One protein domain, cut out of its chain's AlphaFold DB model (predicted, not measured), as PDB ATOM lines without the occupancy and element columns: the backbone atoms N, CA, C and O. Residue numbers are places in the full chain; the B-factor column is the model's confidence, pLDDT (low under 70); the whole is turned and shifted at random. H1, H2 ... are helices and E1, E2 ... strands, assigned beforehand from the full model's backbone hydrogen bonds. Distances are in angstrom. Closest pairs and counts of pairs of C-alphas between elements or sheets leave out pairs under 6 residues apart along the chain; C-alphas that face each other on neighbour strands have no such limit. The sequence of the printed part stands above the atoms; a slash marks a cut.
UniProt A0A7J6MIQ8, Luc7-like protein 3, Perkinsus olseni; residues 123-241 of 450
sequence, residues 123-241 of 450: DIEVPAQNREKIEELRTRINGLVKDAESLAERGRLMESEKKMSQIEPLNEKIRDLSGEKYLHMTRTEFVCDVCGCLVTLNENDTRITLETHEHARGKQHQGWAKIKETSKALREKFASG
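This is residues 123 to 241 of the 450 residues of the protein "Luc7-like protein 3" of Perkinsus olseni (UniProt A0A7J6MIQ8). What shape is this? It is an open U with an empty middle: one arm is H1 with H2 and H3 folded back along it, the base holds H4 and the E1-E2 hairpin, and H6 makes the other arm, with H5 at its foot. Residues 229 to 241, of which 229 to 239 belong to H6, stick out free. What builds it? The 119 printed residues, mostly helix, hold six helices and two antiparallel strands, in the order H1 H2 H3 H4 E1 E2 H5 H6. The whole is extended, radius of gyration of the C-alphas 22.6 A, and flat, spanning 53 by 47 by 24 A.

What touches H1, residues 128 to 153? Its residues 144 to 152 alone touch H2, residues 157 to 165, in a helical hairpin at a shallow tilt of 10 degrees, closest C-alphas Ala 148 and Ser 160, 4.3 A. Its residues 130 to 141 alone touch H3, residues 168 to 177, opposite ways, closest C-alphas Ile 134 and Ile 174, 5.7 A. What comes next? H4, residues 180 to 186, is close to H3 but not clearly touching, closest C-alphas Arg 175 and Lys 181, 6.6 A. E1, residues 189 to 191, and E2, residues 198 to 200, form an antiparallel hairpin, with N 190 and O 199 within hydrogen-bond range at 2.8 A. And the last helices? H5, residues 214 to 217, is close to H6, residues 219 to 239, but not clearly touching, closest C-alphas His 215 and His 221, 6.7 A. Every O i to N i+4 pair is within hydrogen-bond range in H1, H2, H3, H4 and H6; H5 is too short for one.

Where does H1 begin? C-alpha 128 is at (26.373, -62.747, -33.531), and H1 is 37.9 A long. Where does H6 end? C-alpha 239 is at (-2.391, -16.626, -21.094), and H6 is 29.8 A long.

How large is it? The farthest C-alphas, Gln 129 and Gly 241, are 62.1 A apart. Which link is long? E2 to H5, residues 201 to 213; the printed part has no cut. Where is confidence low? Residues 123 to 126, 179 to 188, 202 to 212 and 241 have pLDDT under 70.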
ATOM      1  N   ASP A 123      20.963 -56.635 -20.974       53.72
ATOM      2  CA  ASP A 123      21.428 -56.687 -22.358       53.72
ATOM      3  C   ASP A 123      21.158 -58.106 -22.863       53.72
ATOM      4  O   ASP A 123      21.858 -59.058 -22.512       53.72
ATOM      5  N   ILE A 124      20.098 -58.275 -23.657       58.38
ATOM      6  CA  ILE A 124      19.923 -59.509 -24.405       58.38
ATOM      7  C   ILE A 124      21.085 -59.517 -25.380       58.38
ATOM      8  O   ILE A 124      21.142 -58.706 -26.307       58.38
ATOM      9  N   GLU A 125      22.035 -60.418 -25.153       57.84
ATOM     10  CA  GLU A 125      23.103 -60.663 -26.102       57.84
ATOM     11  C   GLU A 125      22.472 -61.148 -27.406       57.84
ATOM     12  O   GLU A 125      22.171 -62.326 -27.587       57.84
ATOM     13  N   VAL A 126      22.234 -60.209 -28.327       67.88
ATOM     14  CA  VAL A 126      21.786 -60.532 -29.678       67.88
ATOM     15  C   VAL A 126      22.844 -61.462 -30.272       67.88
ATOM     16  O   VAL A 126      24.007 -61.035 -30.369       67.88
ATOM     17  N   PRO A 127      22.485 -62.704 -30.659       73.88
ATOM     18  CA  PRO A 127      23.435 -63.661 -31.211       73.88
ATOM     19  C   PRO A 127      24.220 -63.038 -32.369       73.88
ATOM     20  O   PRO A 127      23.650 -62.294 -33.167       73.88
ATOM     21  N   ALA A 128      25.513 -63.350 -32.502       73.38
ATOM     22  CA  ALA A 128      26.373 -62.747 -33.531       73.38
ATOM     23  C   ALA A 128      25.788 -62.872 -34.957       73.38
ATOM     24  O   ALA A 128      25.823 -61.916 -35.725       73.38
ATOM     25  N   GLN A 129      25.139 -64.003 -35.262       75.50
ATOM     26  CA  GLN A 129      24.433 -64.234 -36.531       75.50
ATOM     27  C   GLN A 129      23.227 -63.307 -36.751       75.50
ATOM     28  O   GLN A 129      22.888 -62.992 -37.889       75.50
ATOM     29  N   ASN A 130      22.551 -62.884 -35.683       81.25
ATOM     30  CA  ASN A 130      21.444 -61.935 -35.778       81.25
ATOM     31  C   ASN A 130      21.965 -60.506 -35.935       81.25
ATOM     32  O   ASN A 130      21.345 -59.731 -36.652       81.25
ATOM     33  N   ARG A 131      23.120 -60.166 -35.341       81.38
ATOM     34  CA  ARG A 131      23.753 -58.844 -35.508       81.38
ATOM     35  C   ARG A 131      24.132 -58.571 -36.962       81.38
ATOM     36  O   ARG A 131      23.807 -57.508 -37.477       81.38
ATOM     37  N   GLU A 132      24.748 -59.546 -37.629       86.00
ATOM     38  CA  GLU A 132      25.100 -59.443 -39.052       86.00
ATOM     39  C   GLU A 132      23.850 -59.264 -39.927       86.00
ATOM     40  O   GLU A 132      23.763 -58.314 -40.701       86.00
ATOM     41  N   LYS A 133      22.814 -60.086 -39.708       87.94
ATOM     42  CA  LYS A 133      21.525 -59.954 -40.411       87.94
ATOM     43  C   LYS A 133      20.841 -58.610 -40.156       87.94
ATOM     44  O   LYS A 133      20.204 -58.071 -41.056       87.94
ATOM     45  N   ILE A 134      20.940 -58.062 -38.944       88.06
ATOM     46  CA  ILE A 134      20.396 -56.738 -38.620       88.06
ATOM     47  C   ILE A 134      21.136 -55.653 -39.409       88.06
ATOM     48  O   ILE A 134      20.480 -54.784 -39.978       88.06
ATOM     49  N   GLU A 135      22.466 -55.709 -39.499       88.50
ATOM     50  CA  GLU A 135      23.246 -54.747 -40.291       88.50
ATOM     51  C   GLU A 135      22.979 -54.861 -41.801       88.50
ATOM     52  O   GLU A 135      22.829 -53.841 -42.482       88.50
ATOM     53  N   GLU A 136      22.803 -56.073 -42.331       92.50
ATOM     54  CA  GLU A 136      22.358 -56.286 -43.717       92.50
ATOM     55  C   GLU A 136      20.965 -55.685 -43.978       92.50
ATOM     56  O   GLU A 136      20.719 -55.043 -45.005       92.50
ATOM     57  N   LEU A 137      20.029 -55.859 -43.040       91.88
ATOM     58  CA  LEU A 137      18.692 -55.276 -43.148       91.88
ATOM     59  C   LEU A 137      18.738 -53.745 -43.043       91.88
ATOM     60  O   LEU A 137      18.056 -53.073 -43.817       91.88
ATOM     61  N   ARG A 138      19.572 -53.180 -42.159       91.06
ATOM     62  CA  ARG A 138      19.784 -51.727 -42.018       91.06
ATOM     63  C   ARG A 138      20.380 -51.109 -43.276       91.06
ATOM     64  O   ARG A 138      19.880 -50.095 -43.759       91.06
ATOM     65  N   THR A 139      21.406 -51.731 -43.852       94.06
ATOM     66  CA  THR A 139      21.985 -51.278 -45.128       94.06
ATOM     67  C   THR A 139      20.969 -51.358 -46.263       94.06
ATOM     68  O   THR A 139      20.876 -50.424 -47.064       94.06
ATOM     69  N   ARG A 140      20.135 -52.404 -46.298       92.44
ATOM     70  CA  ARG A 140      19.045 -52.521 -47.276       92.44
ATOM     71  C   ARG A 140      17.962 -51.456 -47.100       92.44
ATOM     72  O   ARG A 140      17.491 -50.919 -48.100       92.44
ATOM     73  N   ILE A 141      17.593 -51.125 -45.863       92.94
ATOM     74  CA  ILE A 141      16.658 -50.031 -45.559       92.94
ATOM     75  C   ILE A 141      17.244 -48.698 -46.016       92.94
ATOM     76  O   ILE A 141      16.588 -47.988 -46.768       92.94
ATOM     77  N   ASN A 142      18.497 -48.398 -45.667       92.88
ATOM     78  CA  ASN A 142      19.167 -47.169 -46.098       92.88
ATOM     79  C   ASN A 142      19.234 -47.047 -47.631       92.88
ATOM     80  O   ASN A 142      19.100 -45.950 -48.168       92.88
ATOM     81  N   GLY A 143      19.406 -48.163 -48.348       93.81
ATOM     82  CA  GLY A 143      19.306 -48.194 -49.809       93.81
ATOM     83  C   GLY A 143      17.899 -47.862 -50.319       93.81
ATOM     84  O   GLY A 143      17.750 -47.021 -51.200       93.81
ATOM     85  N   LEU A 144      16.860 -48.468 -49.733       92.00
ATOM     86  CA  LEU A 144      15.463 -48.197 -50.098       92.00
ATOM     87  C   LEU A 144      15.030 -46.761 -49.783       92.00
ATOM     88  O   LEU A 144      14.262 -46.191 -50.556       92.00
ATOM     89  N   VAL A 145      15.534 -46.174 -48.694       92.81
ATOM     90  CA  VAL A 145      15.311 -44.764 -48.344       92.81
ATOM     91  C   VAL A 145      15.921 -43.855 -49.405       92.81
ATOM     92  O   VAL A 145      15.211 -43.026 -49.966       92.81
ATOM     93  N   LYS A 146      17.195 -44.060 -49.766       93.50
ATOM     94  CA  LYS A 146      17.859 -43.273 -50.822       93.50
ATOM     95  C   LYS A 146      17.142 -43.383 -52.168       93.50
ATOM     96  O   LYS A 146      16.991 -42.393 -52.883       93.50
ATOM     97  N   ASP A 147      16.674 -44.581 -52.514       90.75
ATOM     98  CA  ASP A 147      15.871 -44.797 -53.718       90.75
ATOM     99  C   ASP A 147      14.545 -44.028 -53.653       90.75
ATOM    100  O   ASP A 147      14.146 -43.402 -54.638       90.75
ATOM    101  N   ALA A 148      13.862 -44.057 -52.504       92.62
ATOM    102  CA  ALA A 148      12.608 -43.341 -52.291       92.62
ATOM    103  C   ALA A 148      12.804 -41.820 -52.386       92.62
ATOM    104  O   ALA A 148      12.059 -41.158 -53.113       92.62
ATOM    105  N   GLU A 149      13.833 -41.269 -51.744       91.62
ATOM    106  CA  GLU A 149      14.206 -39.852 -51.841       91.62
ATOM    107  C   GLU A 149      14.456 -39.455 -53.298       91.62
ATOM    108  O   GLU A 149      13.839 -38.528 -53.819       91.62
ATOM    109  N   SER A 150      15.273 -40.229 -54.009       92.19
ATOM    110  CA  SER A 150      15.608 -39.960 -55.404       92.19
ATOM    111  C   SER A 150      14.389 -40.046 -56.341       92.19
ATOM    112  O   SER A 150      14.322 -39.355 -57.359       92.19
ATOM    113  N   LEU A 151      13.409 -40.904 -56.045       91.31
ATOM    114  CA  LEU A 151      12.143 -40.977 -56.788       91.31
ATOM    115  C   LEU A 151      11.217 -39.796 -56.472       91.31
ATOM    116  O   LEU A 151      10.554 -39.295 -57.386       91.31
ATOM    117  N   ALA A 152      11.212 -39.326 -55.223       90.06
ATOM    118  CA  ALA A 152      10.462 -38.145 -54.807       90.06
ATOM    119  C   ALA A 152      11.006 -36.875 -55.481       90.06
ATOM    120  O   ALA A 152      10.231 -36.107 -56.044       90.06
ATOM    121  N   GLU A 153      12.332 -36.706 -55.536       90.50
ATOM    122  CA  GLU A 153      12.974 -35.573 -56.223       90.50
ATOM    123  C   GLU A 153      12.677 -35.530 -57.725       90.50
ATOM    124  O   GLU A 153      12.597 -34.455 -58.319       90.50
ATOM    125  N   ARG A 154      12.487 -36.697 -58.350       90.12
ATOM    126  CA  ARG A 154      12.231 -36.827 -59.792       90.12
ATOM    127  C   ARG A 154      10.779 -36.634 -60.218       90.12
ATOM    128  O   ARG A 154      10.502 -36.812 -61.403       90.12
ATOM    129  N   GLY A 155       9.836 -36.346 -59.327       90.50
ATOM    130  CA  GLY A 155       8.436 -36.248 -59.753       90.50
ATOM    131  C   GLY A 155       7.521 -37.368 -59.248       90.50
ATOM    132  O   GLY A 155       6.296 -37.243 -59.285       90.50
ATOM    133  N   ARG A 156       8.084 -38.507 -58.823       88.06
ATOM    134  CA  ARG A 156       7.372 -39.797 -58.798       88.06
ATOM    135  C   ARG A 156       6.982 -40.220 -57.385       88.06
ATOM    136  O   ARG A 156       7.480 -41.208 -56.849       88.06
ATOM    137  N   LEU A 157       6.035 -39.484 -56.805       87.25
ATOM    138  CA  LEU A 157       5.574 -39.672 -55.422       87.25
ATOM    139  C   LEU A 157       4.970 -41.068 -55.168       87.25
ATOM    140  O   LEU A 157       5.334 -41.717 -54.195       87.25
ATOM    141  N   MET A 158       4.138 -41.582 -56.083       88.25
ATOM    142  CA  MET A 158       3.505 -42.909 -55.942       88.25
ATOM    143  C   MET A 158       4.524 -44.060 -55.881       88.25
ATOM    144  O   MET A 158       4.335 -45.050 -55.176       88.25
ATOM    145  N   GLU A 159       5.618 -43.955 -56.638       89.56
ATOM    146  CA  GLU A 159       6.675 -44.974 -56.640       89.56
ATOM    147  C   GLU A 159       7.548 -44.882 -55.388       89.56
ATOM    148  O   GLU A 159       7.969 -45.909 -54.853       89.56
ATOM    149  N   SER A 160       7.785 -43.658 -54.912       89.12
ATOM    150  CA  SER A 160       8.509 -43.388 -53.676       89.12
ATOM    151  C   SER A 160       7.763 -43.929 -52.451       89.12
ATOM    152  O   SER A 160       8.332 -44.668 -51.648       89.12
ATOM    153  N   GLU A 161       6.453 -43.697 -52.367       89.75
ATOM    154  CA  GLU A 161       5.595 -44.241 -51.309       89.75
ATOM    155  C   GLU A 161       5.595 -45.778 -51.300       89.75
ATOM    156  O   GLU A 161       5.734 -46.410 -50.252       89.75
ATOM    157  N   LYS A 162       5.552 -46.407 -52.481       92.81
ATOM    158  CA  LYS A 162       5.651 -47.868 -52.605       92.81
ATOM    159  C   LYS A 162       6.994 -48.412 -52.108       92.81
ATOM    160  O   LYS A 162       7.034 -49.520 -51.573       92.81
ATOM    161  N   LYS A 163       8.092 -47.669 -52.287       90.06
ATOM    162  CA  LYS A 163       9.417 -48.025 -51.752       90.06
ATOM    163  C   LYS A 163       9.479 -47.845 -50.237       90.06
ATOM    164  O   LYS A 163      10.001 -48.726 -49.561       90.06
ATOM    165  N   MET A 164       8.862 -46.792 -49.702       88.56
ATOM    166  CA  MET A 164       8.748 -46.576 -48.255       88.56
ATOM    167  C   MET A 164       7.907 -47.652 -47.563       88.56
ATOM    168  O   MET A 164       8.287 -48.154 -46.510       88.56
ATOM    169  N   SER A 165       6.821 -48.106 -48.189       91.38
ATOM    170  CA  SER A 165       6.006 -49.213 -47.671       91.38
ATOM    171  C   SER A 165       6.791 -50.533 -47.544       91.38
ATOM    172  O   SER A 165       6.464 -51.368 -46.705       91.38
ATOM    173  N   GLN A 166       7.868 -50.723 -48.318       90.25
ATOM    174  CA  GLN A 166       8.737 -51.906 -48.219       90.25
ATOM    175  C   GLN A 166       9.710 -51.854 -47.031       90.25
ATOM    176  O   GLN A 166      10.310 -52.879 -46.707       90.25
ATOM    177  N   ILE A 167       9.869 -50.700 -46.379       91.38
ATOM    178  CA  ILE A 167      10.763 -50.520 -45.225       91.38
ATOM    179  C   ILE A 167      10.115 -51.026 -43.932       91.38
ATOM    180  O   ILE A 167      10.779 -51.712 -43.159       91.38
ATOM    181  N   GLU A 168       8.820 -50.769 -43.726       88.50
ATOM    182  CA  GLU A 168       8.012 -51.268 -42.594       88.50
ATOM    183  C   GLU A 168       8.252 -52.762 -42.263       88.50
ATOM    184  O   GLU A 168       8.680 -53.068 -41.147       88.50
ATOM    185  N   PRO A 169       8.106 -53.715 -43.209       92.38
ATOM    186  CA  PRO A 169       8.324 -55.136 -42.920       92.38
ATOM    187  C   PRO A 169       9.797 -55.505 -42.669       92.38
ATOM    188  O   PRO A 169      10.079 -56.531 -42.048       92.38
ATOM    189  N   LEU A 170      10.755 -54.709 -43.161       89.75
ATOM    190  CA  LEU A 170      12.180 -54.904 -42.862       89.75
ATOM    191  C   LEU A 170      12.507 -54.418 -41.446       89.75
ATOM    192  O   LEU A 170      13.234 -55.103 -40.729       89.75
ATOM    193  N   ASN A 171      11.915 -53.297 -41.025       86.94
ATOM    194  CA  ASN A 171      11.986 -52.815 -39.647       86.94
ATOM    195  C   ASN A 171      11.379 -53.829 -38.674       86.94
ATOM    196  O   ASN A 171      11.980 -54.106 -37.640       86.94
ATOM    197  N   GLU A 172      10.242 -54.440 -39.012       86.56
ATOM    198  CA  GLU A 172       9.647 -55.473 -38.160       86.56
ATOM    199  C   GLU A 172      10.559 -56.702 -38.004       86.56
ATOM    200  O   GLU A 172      10.770 -57.170 -36.886       86.56
ATOM    201  N   LYS A 173      11.219 -57.153 -39.081       86.75
ATOM    202  CA  LYS A 173      12.228 -58.226 -38.997       86.75
ATOM    203  C   LYS A 173      13.435 -57.856 -38.137       86.75
ATOM    204  O   LYS A 173      13.970 -58.729 -37.458       86.75
ATOM    205  N   ILE A 174      13.875 -56.594 -38.154       85.25
ATOM    206  CA  ILE A 174      14.944 -56.120 -37.261       85.25
ATOM    207  C   ILE A 174      14.494 -56.222 -35.800       85.25
ATOM    208  O   ILE A 174      15.253 -56.742 -34.983       85.25
ATOM    209  N   ARG A 175      13.263 -55.802 -35.474       81.75
ATOM    210  CA  ARG A 175      12.712 -55.911 -34.107       81.75
ATOM    211  C   ARG A 175      12.621 -57.365 -33.638       81.75
ATOM    212  O   ARG A 175      12.961 -57.667 -32.494       81.75
ATOM    213  N   ASP A 176      12.216 -58.269 -34.531       82.38
ATOM    214  CA  ASP A 176      12.137 -59.707 -34.249       82.38
ATOM    215  C   ASP A 176      13.529 -60.317 -33.997       82.38
ATOM    216  O   ASP A 176      13.737 -61.005 -32.998       82.38
ATOM    217  N   LEU A 177      14.510 -60.028 -34.865       80.94
ATOM    218  CA  LEU A 177      15.886 -60.540 -34.756       80.94
ATOM    219  C   LEU A 177      16.665 -59.946 -33.575       80.94
ATOM    220  O   LEU A 177      17.536 -60.620 -33.018       80.94
ATOM    221  N   SER A 178      16.354 -58.703 -33.201       74.69
ATOM    222  CA  SER A 178      16.937 -58.004 -32.052       74.69
ATOM    223  C   SER A 178      16.390 -58.503 -30.713       74.69
ATOM    224  O   SER A 178      16.918 -58.141 -29.666       74.69
ATOM    225  N   GLY A 179      15.323 -59.305 -30.720       67.38
ATOM    226  CA  GLY A 179      14.685 -59.778 -29.497       67.38
ATOM    227  C   GLY A 179      13.877 -58.709 -28.746       67.38
ATOM    228  O   GLY A 179      13.424 -58.967 -27.633       67.38
ATOM    229  N   GLU A 180      13.632 -57.535 -29.342       64.69
ATOM    230  CA  GLU A 180      12.866 -56.444 -28.709       64.69
ATOM    231  C   GLU A 180      11.434 -56.861 -28.351       64.69
ATOM    232  O   GLU A 180      10.903 -56.436 -27.320       64.69
ATOM    233  N   LYS A 181      10.815 -57.737 -29.159       58.72
ATOM    234  CA  LYS A 181       9.507 -58.330 -28.832       58.72
ATOM    235  C   LYS A 181       9.555 -59.167 -27.551       58.72
ATOM    236  O   LYS A 181       8.595 -59.147 -26.790       58.72
ATOM    237  N   TYR A 182      10.663 -59.857 -27.278       56.72
ATOM    238  CA  TYR A 182      10.825 -60.664 -26.066       56.72
ATOM    239  C   TYR A 182      11.106 -59.800 -24.830       56.72
ATOM    240  O   TYR A 182      10.603 -60.123 -23.756       56.72
ATOM    241  N   LEU A 183      11.800 -58.664 -24.991       57.31
ATOM    242  CA  LEU A 183      11.951 -57.646 -23.939       57.31
ATOM    243  C   LEU A 183      10.611 -57.044 -23.523       57.31
ATOM    244  O   LEU A 183      10.342 -56.910 -22.335       57.31
ATOM    245  N   HIS A 184       9.755 -56.699 -24.487       54.31
ATOM    246  CA  HIS A 184       8.410 -56.208 -24.182       54.31
ATOM    247  C   HIS A 184       7.523 -57.284 -23.551       54.31
ATOM    248  O   HIS A 184       6.685 -56.945 -22.724       54.31
ATOM    249  N   MET A 185       7.732 -58.556 -23.901       49.19
ATOM    250  CA  MET A 185       6.981 -59.675 -23.328       49.19
ATOM    251  C   MET A 185       7.357 -59.957 -21.870       49.19
ATOM    252  O   MET A 185       6.495 -60.363 -21.121       49.19
ATOM    253  N   THR A 186       8.605 -59.724 -21.443       53.09
ATOM    254  CA  THR A 186       9.022 -59.902 -20.029       53.09
ATOM    255  C   THR A 186       8.811 -58.651 -19.171       53.09
ATOM    256  O   THR A 186       9.023 -58.674 -17.955       53.09
ATOM    257  N   ARG A 187       8.405 -57.534 -19.786       60.78
ATOM    258  CA  ARG A 187       8.246 -56.239 -19.125       60.78
ATOM    259  C   ARG A 187       6.881 -56.150 -18.457       60.78
ATOM    260  O   ARG A 187       5.933 -55.596 -19.002       60.78
ATOM    261  N   THR A 188       6.804 -56.658 -17.235       67.56
ATOM    262  CA  THR A 188       5.610 -56.509 -16.398       67.56
ATOM    263  C   THR A 188       5.561 -55.151 -15.700       67.56
ATOM    264  O   THR A 188       4.496 -54.744 -15.258       67.56
ATOM    265  N   GLU A 189       6.659 -54.391 -15.631       80.50
ATOM    266  CA  GLU A 189       6.724 -53.129 -14.882       80.50
ATOM    267  C   GLU A 189       6.680 -51.869 -15.763       80.50
ATOM    268  O   GLU A 189       7.460 -51.687 -16.701       80.50
ATOM    269  N   PHE A 190       5.793 -50.940 -15.405       82.56
ATOM    270  CA  PHE A 190       5.538 -49.685 -16.108       82.56
ATOM    271  C   PHE A 190       5.517 -48.503 -15.143       82.56
ATOM    272  O   PHE A 190       5.104 -48.619 -13.994       82.56
ATOM    273  N   VAL A 191       5.906 -47.317 -15.612       88.62
ATOM    274  CA  VAL A 191       5.820 -46.084 -14.818       88.62
ATOM    275  C   VAL A 191       4.634 -45.258 -15.285       88.62
ATOM    276  O   VAL A 191       4.535 -44.926 -16.462       88.62
ATOM    277  N   CYS A 192       3.762 -44.875 -14.355       90.31
ATOM    278  CA  CYS A 192       2.623 -44.015 -14.655       90.31
ATOM    279  C   CYS A 192       3.050 -42.566 -14.927       90.31
ATOM    280  O   CYS A 192       3.688 -41.930 -14.086       90.31
ATOM    281  N   ASP A 193       2.616 -41.999 -16.053       89.19
ATOM    282  CA  ASP A 193       2.931 -40.619 -16.452       89.19
ATOM    283  C   ASP A 193       2.184 -39.544 -15.648       89.19
ATOM    284  O   ASP A 193       2.542 -38.361 -15.669       89.19
ATOM    285  N   VAL A 194       1.148 -39.936 -14.904       90.56
ATOM    286  CA  VAL A 194       0.369 -39.024 -14.060       90.56
ATOM    287  C   VAL A 194       0.951 -38.928 -12.655       90.56
ATOM    288  O   VAL A 194       1.155 -37.821 -12.177       90.56
ATOM    289  N   CYS A 195       1.255 -40.051 -11.995       89.12
ATOM    290  CA  CYS A 195       1.706 -40.063 -10.593       89.12
ATOM    291  C   CYS A 195       3.164 -40.509 -10.380       89.12
ATOM    292  O   CYS A 195       3.693 -40.430  -9.259       89.12
ATOM    293  N   GLY A 196       3.834 -40.985 -11.433       87.69
ATOM    294  CA  GLY A 196       5.202 -41.502 -11.366       87.69
ATOM    295  C   GLY A 196       5.350 -42.739 -10.484       87.69
ATOM    296  O   GLY A 196       6.440 -42.978  -9.963       87.69
ATOM    297  N   CYS A 197       4.263 -43.471 -10.230       87.69
ATOM    298  CA  CYS A 197       4.312 -44.753  -9.534       87.69
ATOM    299  C   CYS A 197       4.703 -45.860 -10.511       87.69
ATOM    300  O   CYS A 197       4.260 -45.856 -11.659       87.69
ATOM    301  N   LEU A 198       5.528 -46.787 -10.028       86.94
ATOM    302  CA  LEU A 198       5.823 -48.038 -10.711       86.94
ATOM    303  C   LEU A 198       4.631 -48.980 -10.514       86.94
ATOM    304  O   LEU A 198       4.127 -49.115  -9.397       86.94
ATOM    305  N   VAL A 199       4.156 -49.558 -11.605       86.00
ATOM    306  CA  VAL A 199       2.966 -50.397 -11.686       86.00
ATOM    307  C   VAL A 199       3.368 -51.671 -12.396       86.00
ATOM    308  O   VAL A 199       3.850 -51.613 -13.524       86.00
ATOM    309  N   THR A 200       3.142 -52.805 -11.749       81.94
ATOM    310  CA  THR A 200       3.375 -54.115 -12.349       81.94
ATOM    311  C   THR A 200       2.051 -54.632 -12.909       81.94
ATOM    312  O   THR A 200       1.089 -54.802 -12.163       81.94
ATOM    313  N   LEU A 201       1.974 -54.818 -14.222       76.56
ATOM    314  CA  LEU A 201       0.843 -55.419 -14.918       76.56
ATOM    315  C   LEU A 201       1.120 -56.910 -15.125       76.56
ATOM    316  O   LEU A 201       2.196 -57.292 -15.578       76.56
ATOM    317  N   ASN A 202       0.136 -57.748 -14.807       66.69
ATOM    318  CA  ASN A 202       0.209 -59.180 -15.077       66.69
ATOM    319  C   ASN A 202      -0.251 -59.457 -16.515       66.69
ATOM    320  O   ASN A 202      -1.356 -59.072 -16.893       66.69
ATOM    321  N   GLU A 203       0.558 -60.186 -17.287       59.28
ATOM    322  CA  GLU A 203       0.297 -60.534 -18.697       59.28
ATOM    323  C   GLU A 203      -1.029 -61.282 -18.924       59.28
ATOM    324  O   GLU A 203      -1.644 -61.164 -19.982       59.28
ATOM    325  N   ASN A 204      -1.504 -62.024 -17.920       58.00
ATOM    326  CA  ASN A 204      -2.701 -62.860 -18.040       58.00
ATOM    327  C   ASN A 204      -4.016 -62.069 -18.095       58.00
ATOM    328  O   ASN A 204      -5.046 -62.646 -18.442       58.00
ATOM    329  N   ASP A 205      -4.008 -60.778 -17.750       59.41
ATOM    330  CA  ASP A 205      -5.226 -59.975 -17.672       59.41
ATOM    331  C   ASP A 205      -5.157 -58.772 -18.619       59.41
ATOM    332  O   ASP A 205      -4.907 -57.633 -18.229       59.41
ATOM    333  N   THR A 206      -5.423 -59.034 -19.900       56.88
ATOM    334  CA  THR A 206      -5.479 -58.023 -20.977       56.88
ATOM    335  C   THR A 206      -6.497 -56.902 -20.726       56.88
ATOM    336  O   THR A 206      -6.491 -55.891 -21.427       56.88
ATOM    337  N   ARG A 207      -7.371 -57.043 -19.716       58.00
ATOM    338  CA  ARG A 207      -8.324 -56.009 -19.275       58.00
ATOM    339  C   ARG A 207      -7.682 -54.970 -18.349       58.00
ATOM    340  O   ARG A 207      -8.243 -53.880 -18.183       58.00
ATOM    341  N   ILE A 208      -6.538 -55.284 -17.738       58.34
ATOM    342  CA  ILE A 208      -5.813 -54.395 -16.827       58.34
ATOM    343  C   ILE A 208      -4.772 -53.617 -17.633       58.34
ATOM    344  O   ILE A 208      -3.613 -53.994 -17.765       58.34
ATOM    345  N   THR A 209      -5.213 -52.492 -18.175       65.62
ATOM    346  CA  THR A 209      -4.336 -51.459 -18.724       65.62
ATOM    347  C   THR A 209      -3.861 -50.545 -17.599       65.62
ATOM    348  O   THR A 209      -4.422 -50.522 -16.499       65.62
ATOM    349  N   LEU A 210      -2.846 -49.727 -17.876       65.94
ATOM    350  CA  LEU A 210      -2.370 -48.718 -16.932       65.94
ATOM    351  C   LEU A 210      -3.500 -47.751 -16.503       65.94
ATOM    352  O   LEU A 210      -3.515 -47.271 -15.377       65.94
ATOM    353  N   GLU A 211      -4.493 -47.519 -17.358       65.56
ATOM    354  CA  GLU A 211      -5.650 -46.666 -17.061       65.56
ATOM    355  C   GLU A 211      -6.701 -47.359 -16.179       65.56
ATOM    356  O   GLU A 211      -7.359 -46.711 -15.364       65.56
ATOM    357  N   THR A 212      -6.856 -48.682 -16.304       67.06
ATOM    358  CA  THR A 212      -7.855 -49.464 -15.554       67.06
ATOM    359  C   THR A 212      -7.312 -50.081 -14.262       67.06
ATOM    360  O   THR A 212      -8.091 -50.592 -13.451       67.06
ATOM    361  N   HIS A 213      -6.000 -49.997 -14.032       79.88
ATOM    362  CA  HIS A 213      -5.335 -50.487 -12.828       79.88
ATOM    363  C   HIS A 213      -5.751 -49.705 -11.563       79.88
ATOM    364  O   HIS A 213      -5.982 -48.497 -11.596       79.88
ATOM    365  N   GLU A 214      -5.783 -50.378 -10.406       81.50
ATOM    366  CA  GLU A 214      -6.231 -49.818  -9.115       81.50
ATOM    367  C   GLU A 214      -5.525 -48.502  -8.739       81.50
ATOM    368  O   GLU A 214      -6.140 -47.579  -8.204       81.50
ATOM    369  N   HIS A 215      -4.249 -48.374  -9.106       86.56
ATOM    370  CA  HIS A 215      -3.463 -47.158  -8.888       86.56
ATOM    371  C   HIS A 215      -4.110 -45.887  -9.478       86.56
ATOM    372  O   HIS A 215      -3.923 -44.815  -8.900       86.56
ATOM    373  N   ALA A 216      -4.874 -45.986 -10.576       86.50
ATOM    374  CA  ALA A 216      -5.555 -44.856 -11.214       86.50
ATOM    375  C   ALA A 216      -6.686 -44.289 -10.336       86.50
ATOM    376  O   ALA A 216      -6.923 -43.081 -10.308       86.50
ATOM    377  N   ARG A 217      -7.335 -45.146  -9.532       87.50
ATOM    378  CA  ARG A 217      -8.320 -44.738  -8.512       87.50
ATOM    379  C   ARG A 217      -7.671 -44.316  -7.190       87.50
ATOM    380  O   ARG A 217      -8.363 -43.886  -6.271       87.50
ATOM    381  N   GLY A 218      -6.350 -44.433  -7.076       89.12
ATOM    382  CA  GLY A 218      -5.613 -44.076  -5.874       89.12
ATOM    383  C   GLY A 218      -5.556 -42.564  -5.640       89.12
ATOM    384  O   GLY A 218      -5.461 -41.771  -6.579       89.12
ATOM    385  N   LYS A 219      -5.498 -42.161  -4.362       89.94
ATOM    386  CA  LYS A 219      -5.392 -40.748  -3.940       89.94
ATOM    387  C   LYS A 219      -4.224 -40.011  -4.594       89.94
ATOM    388  O   LYS A 219      -4.343 -38.842  -4.934       89.94
ATOM    389  N   GLN A 220      -3.095 -40.693  -4.794       90.44
ATOM    390  CA  GLN A 220      -1.932 -40.092  -5.445       90.44
ATOM    391  C   GLN A 220      -2.203 -39.773  -6.914       90.44
ATOM    392  O   GLN A 220      -1.865 -38.684  -7.361       90.44
ATOM    393  N   HIS A 221      -2.814 -40.699  -7.656       92.06
ATOM    394  CA  HIS A 221      -3.118 -40.480  -9.066       92.06
ATOM    395  C   HIS A 221      -4.153 -39.370  -9.235       92.06
ATOM    396  O   HIS A 221      -3.899 -38.417  -9.965       92.06
ATOM    397  N   GLN A 222      -5.250 -39.428  -8.481       92.06
ATOM    398  CA  GLN A 222      -6.277 -38.384  -8.494       92.06
ATOM    399  C   GLN A 222      -5.727 -37.021  -8.055       92.06
ATOM    400  O   GLN A 222      -6.055 -36.001  -8.656       92.06
ATOM    401  N   GLY A 223      -4.847 -36.993  -7.051       92.56
ATOM    402  CA  GLY A 223      -4.241 -35.755  -6.573       92.56
ATOM    403  C   GLY A 223      -3.333 -35.096  -7.607       92.56
ATOM    404  O   GLY A 223      -3.465 -33.903  -7.873       92.56
ATOM    405  N   TRP A 224      -2.455 -35.873  -8.247       94.00
ATOM    406  CA  TRP A 224      -1.605 -35.363  -9.327       94.00
ATOM    407  C   TRP A 224      -2.400 -34.997 -10.582       94.00
ATOM    408  O   TRP A 224      -2.079 -33.996 -11.219       94.00
ATOM    409  N   ALA A 225      -3.453 -35.750 -10.911       93.75
ATOM    410  CA  ALA A 225      -4.366 -35.411 -11.999       93.75
ATOM    411  C   ALA A 225      -5.030 -34.048 -11.756       93.75
ATOM    412  O   ALA A 225      -4.967 -33.184 -12.629       93.75
ATOM    413  N   LYS A 226      -5.552 -33.810 -10.544       94.00
ATOM    414  CA  LYS A 226      -6.147 -32.519 -10.170       94.00
ATOM    415  C   LYS A 226      -5.134 -31.371 -10.246       94.00
ATOM    416  O   LYS A 226      -5.456 -30.296 -10.745       94.00
ATOM    417  N   ILE A 227      -3.892 -31.584  -9.801       94.00
ATOM    418  CA  ILE A 227      -2.825 -30.571  -9.916       94.00
ATOM    419  C   ILE A 227      -2.539 -30.227 -11.383       94.00
ATOM    420  O   ILE A 227      -2.464 -29.046 -11.709       94.00
ATOM    421  N   LYS A 228      -2.427 -31.225 -12.268       94.06
ATOM    422  CA  LYS A 228      -2.179 -30.998 -13.703       94.06
ATOM    423  C   LYS A 228      -3.352 -30.313 -14.411       94.06
ATOM    424  O   LYS A 228      -3.149 -29.469 -15.279       94.06
ATOM    425  N   GLU A 229      -4.580 -30.685 -14.067       94.62
ATOM    426  CA  GLU A 229      -5.783 -30.066 -14.630       94.62
ATOM    427  C   GLU A 229      -5.872 -28.589 -14.236       94.62
ATOM    428  O   GLU A 229      -6.073 -27.715 -15.080       94.62
ATOM    429  N   THR A 230      -5.641 -28.294 -12.959       93.62
ATOM    430  CA  THR A 230      -5.728 -26.925 -12.443       93.62
ATOM    431  C   THR A 230      -4.551 -26.051 -12.844       93.62
ATOM    432  O   THR A 230      -4.760 -24.885 -13.168       93.62
ATOM    433  N   SER A 231      -3.331 -26.589 -12.925       94.25
ATOM    434  CA  SER A 231      -2.190 -25.856 -13.484       94.25
ATOM    435  C   SER A 231      -2.463 -25.456 -14.937       94.25
ATOM    436  O   SER A 231      -2.239 -24.304 -15.306       94.25
ATOM    437  N   LYS A 232      -3.021 -26.365 -15.750       94.75
ATOM    438  CA  LYS A 232      -3.406 -26.095 -17.138       94.75
ATOM    439  C   LYS A 232      -4.496 -25.025 -17.215       94.75
ATOM    440  O   LYS A 232      -4.315 -24.044 -17.932       94.75
ATOM    441  N   ALA A 233      -5.571 -25.162 -16.439       93.81
ATOM    442  CA  ALA A 233      -6.663 -24.188 -16.417       93.81
ATOM    443  C   ALA A 233      -6.184 -22.784 -15.999       93.81
ATOM    444  O   ALA A 233      -6.553 -21.785 -16.619       93.81
ATOM    445  N   LEU A 234      -5.315 -22.696 -14.987       93.00
ATOM    446  CA  LEU A 234      -4.730 -21.429 -14.543       93.00
ATOM    447  C   LEU A 234      -3.773 -20.844 -15.590       93.00
ATOM    448  O   LEU A 234      -3.852 -19.649 -15.874       93.00
ATOM    449  N   ARG A 235      -2.917 -21.662 -16.222       92.38
ATOM    450  CA  ARG A 235      -2.055 -21.221 -17.336       92.38
ATOM    451  C   ARG A 235      -2.881 -20.622 -18.469       92.38
ATOM    452  O   ARG A 235      -2.570 -19.528 -18.927       92.38
ATOM    453  N   GLU A 236      -3.958 -21.287 -18.878       92.50
ATOM    454  CA  GLU A 236      -4.863 -20.796 -19.925       92.50
ATOM    455  C   GLU A 236      -5.583 -19.503 -19.504       92.50
ATOM    456  O   GLU A 236      -5.692 -18.558 -20.295       92.50
ATOM    457  N   LYS A 237      -6.018 -19.401 -18.240       90.19
ATOM    458  CA  LYS A 237      -6.630 -18.179 -17.694       90.19
ATOM    459  C   LYS A 237      -5.669 -16.985 -17.748       90.19
ATOM    460  O   LYS A 237      -6.087 -15.894 -18.134       90.19
ATOM    461  N   PHE A 238      -4.400 -17.182 -17.391       87.44
ATOM    462  CA  PHE A 238      -3.398 -16.113 -17.404       87.44
ATOM    463  C   PHE A 238      -2.841 -15.818 -18.804       87.44
ATOM    464  O   PHE A 238      -2.519 -14.665 -19.085       87.44
ATOM    465  N   ALA A 239      -2.794 -16.809 -19.699       85.19
ATOM    466  CA  ALA A 239      -2.391 -16.626 -21.094       85.19
ATOM    467  C   ALA A 239      -3.443 -15.866 -21.923       85.19
ATOM    468  O   ALA A 239      -3.091 -15.053 -22.771       85.19
ATOM    469  N   SER A 240      -4.738 -16.068 -21.650       78.25
ATOM    470  CA  SER A 240      -5.857 -15.432 -22.373       78.25
ATOM    471  C   SER A 240      -6.096 -13.945 -22.036       78.25
ATOM    472  O   SER A 240      -7.158 -13.402 -22.329       78.25
ATOM    473  N   GLY A 241      -5.129 -13.253 -21.421       60.38
ATOM    474  CA  GLY A 241      -5.177 -11.799 -21.211       60.38
ATOM    475  C   GLY A 241      -6.111 -11.314 -20.093       60.38
ATOM    476  O   GLY A 241      -6.117 -10.125 -19.784       60.38
TER     477      GLY A 241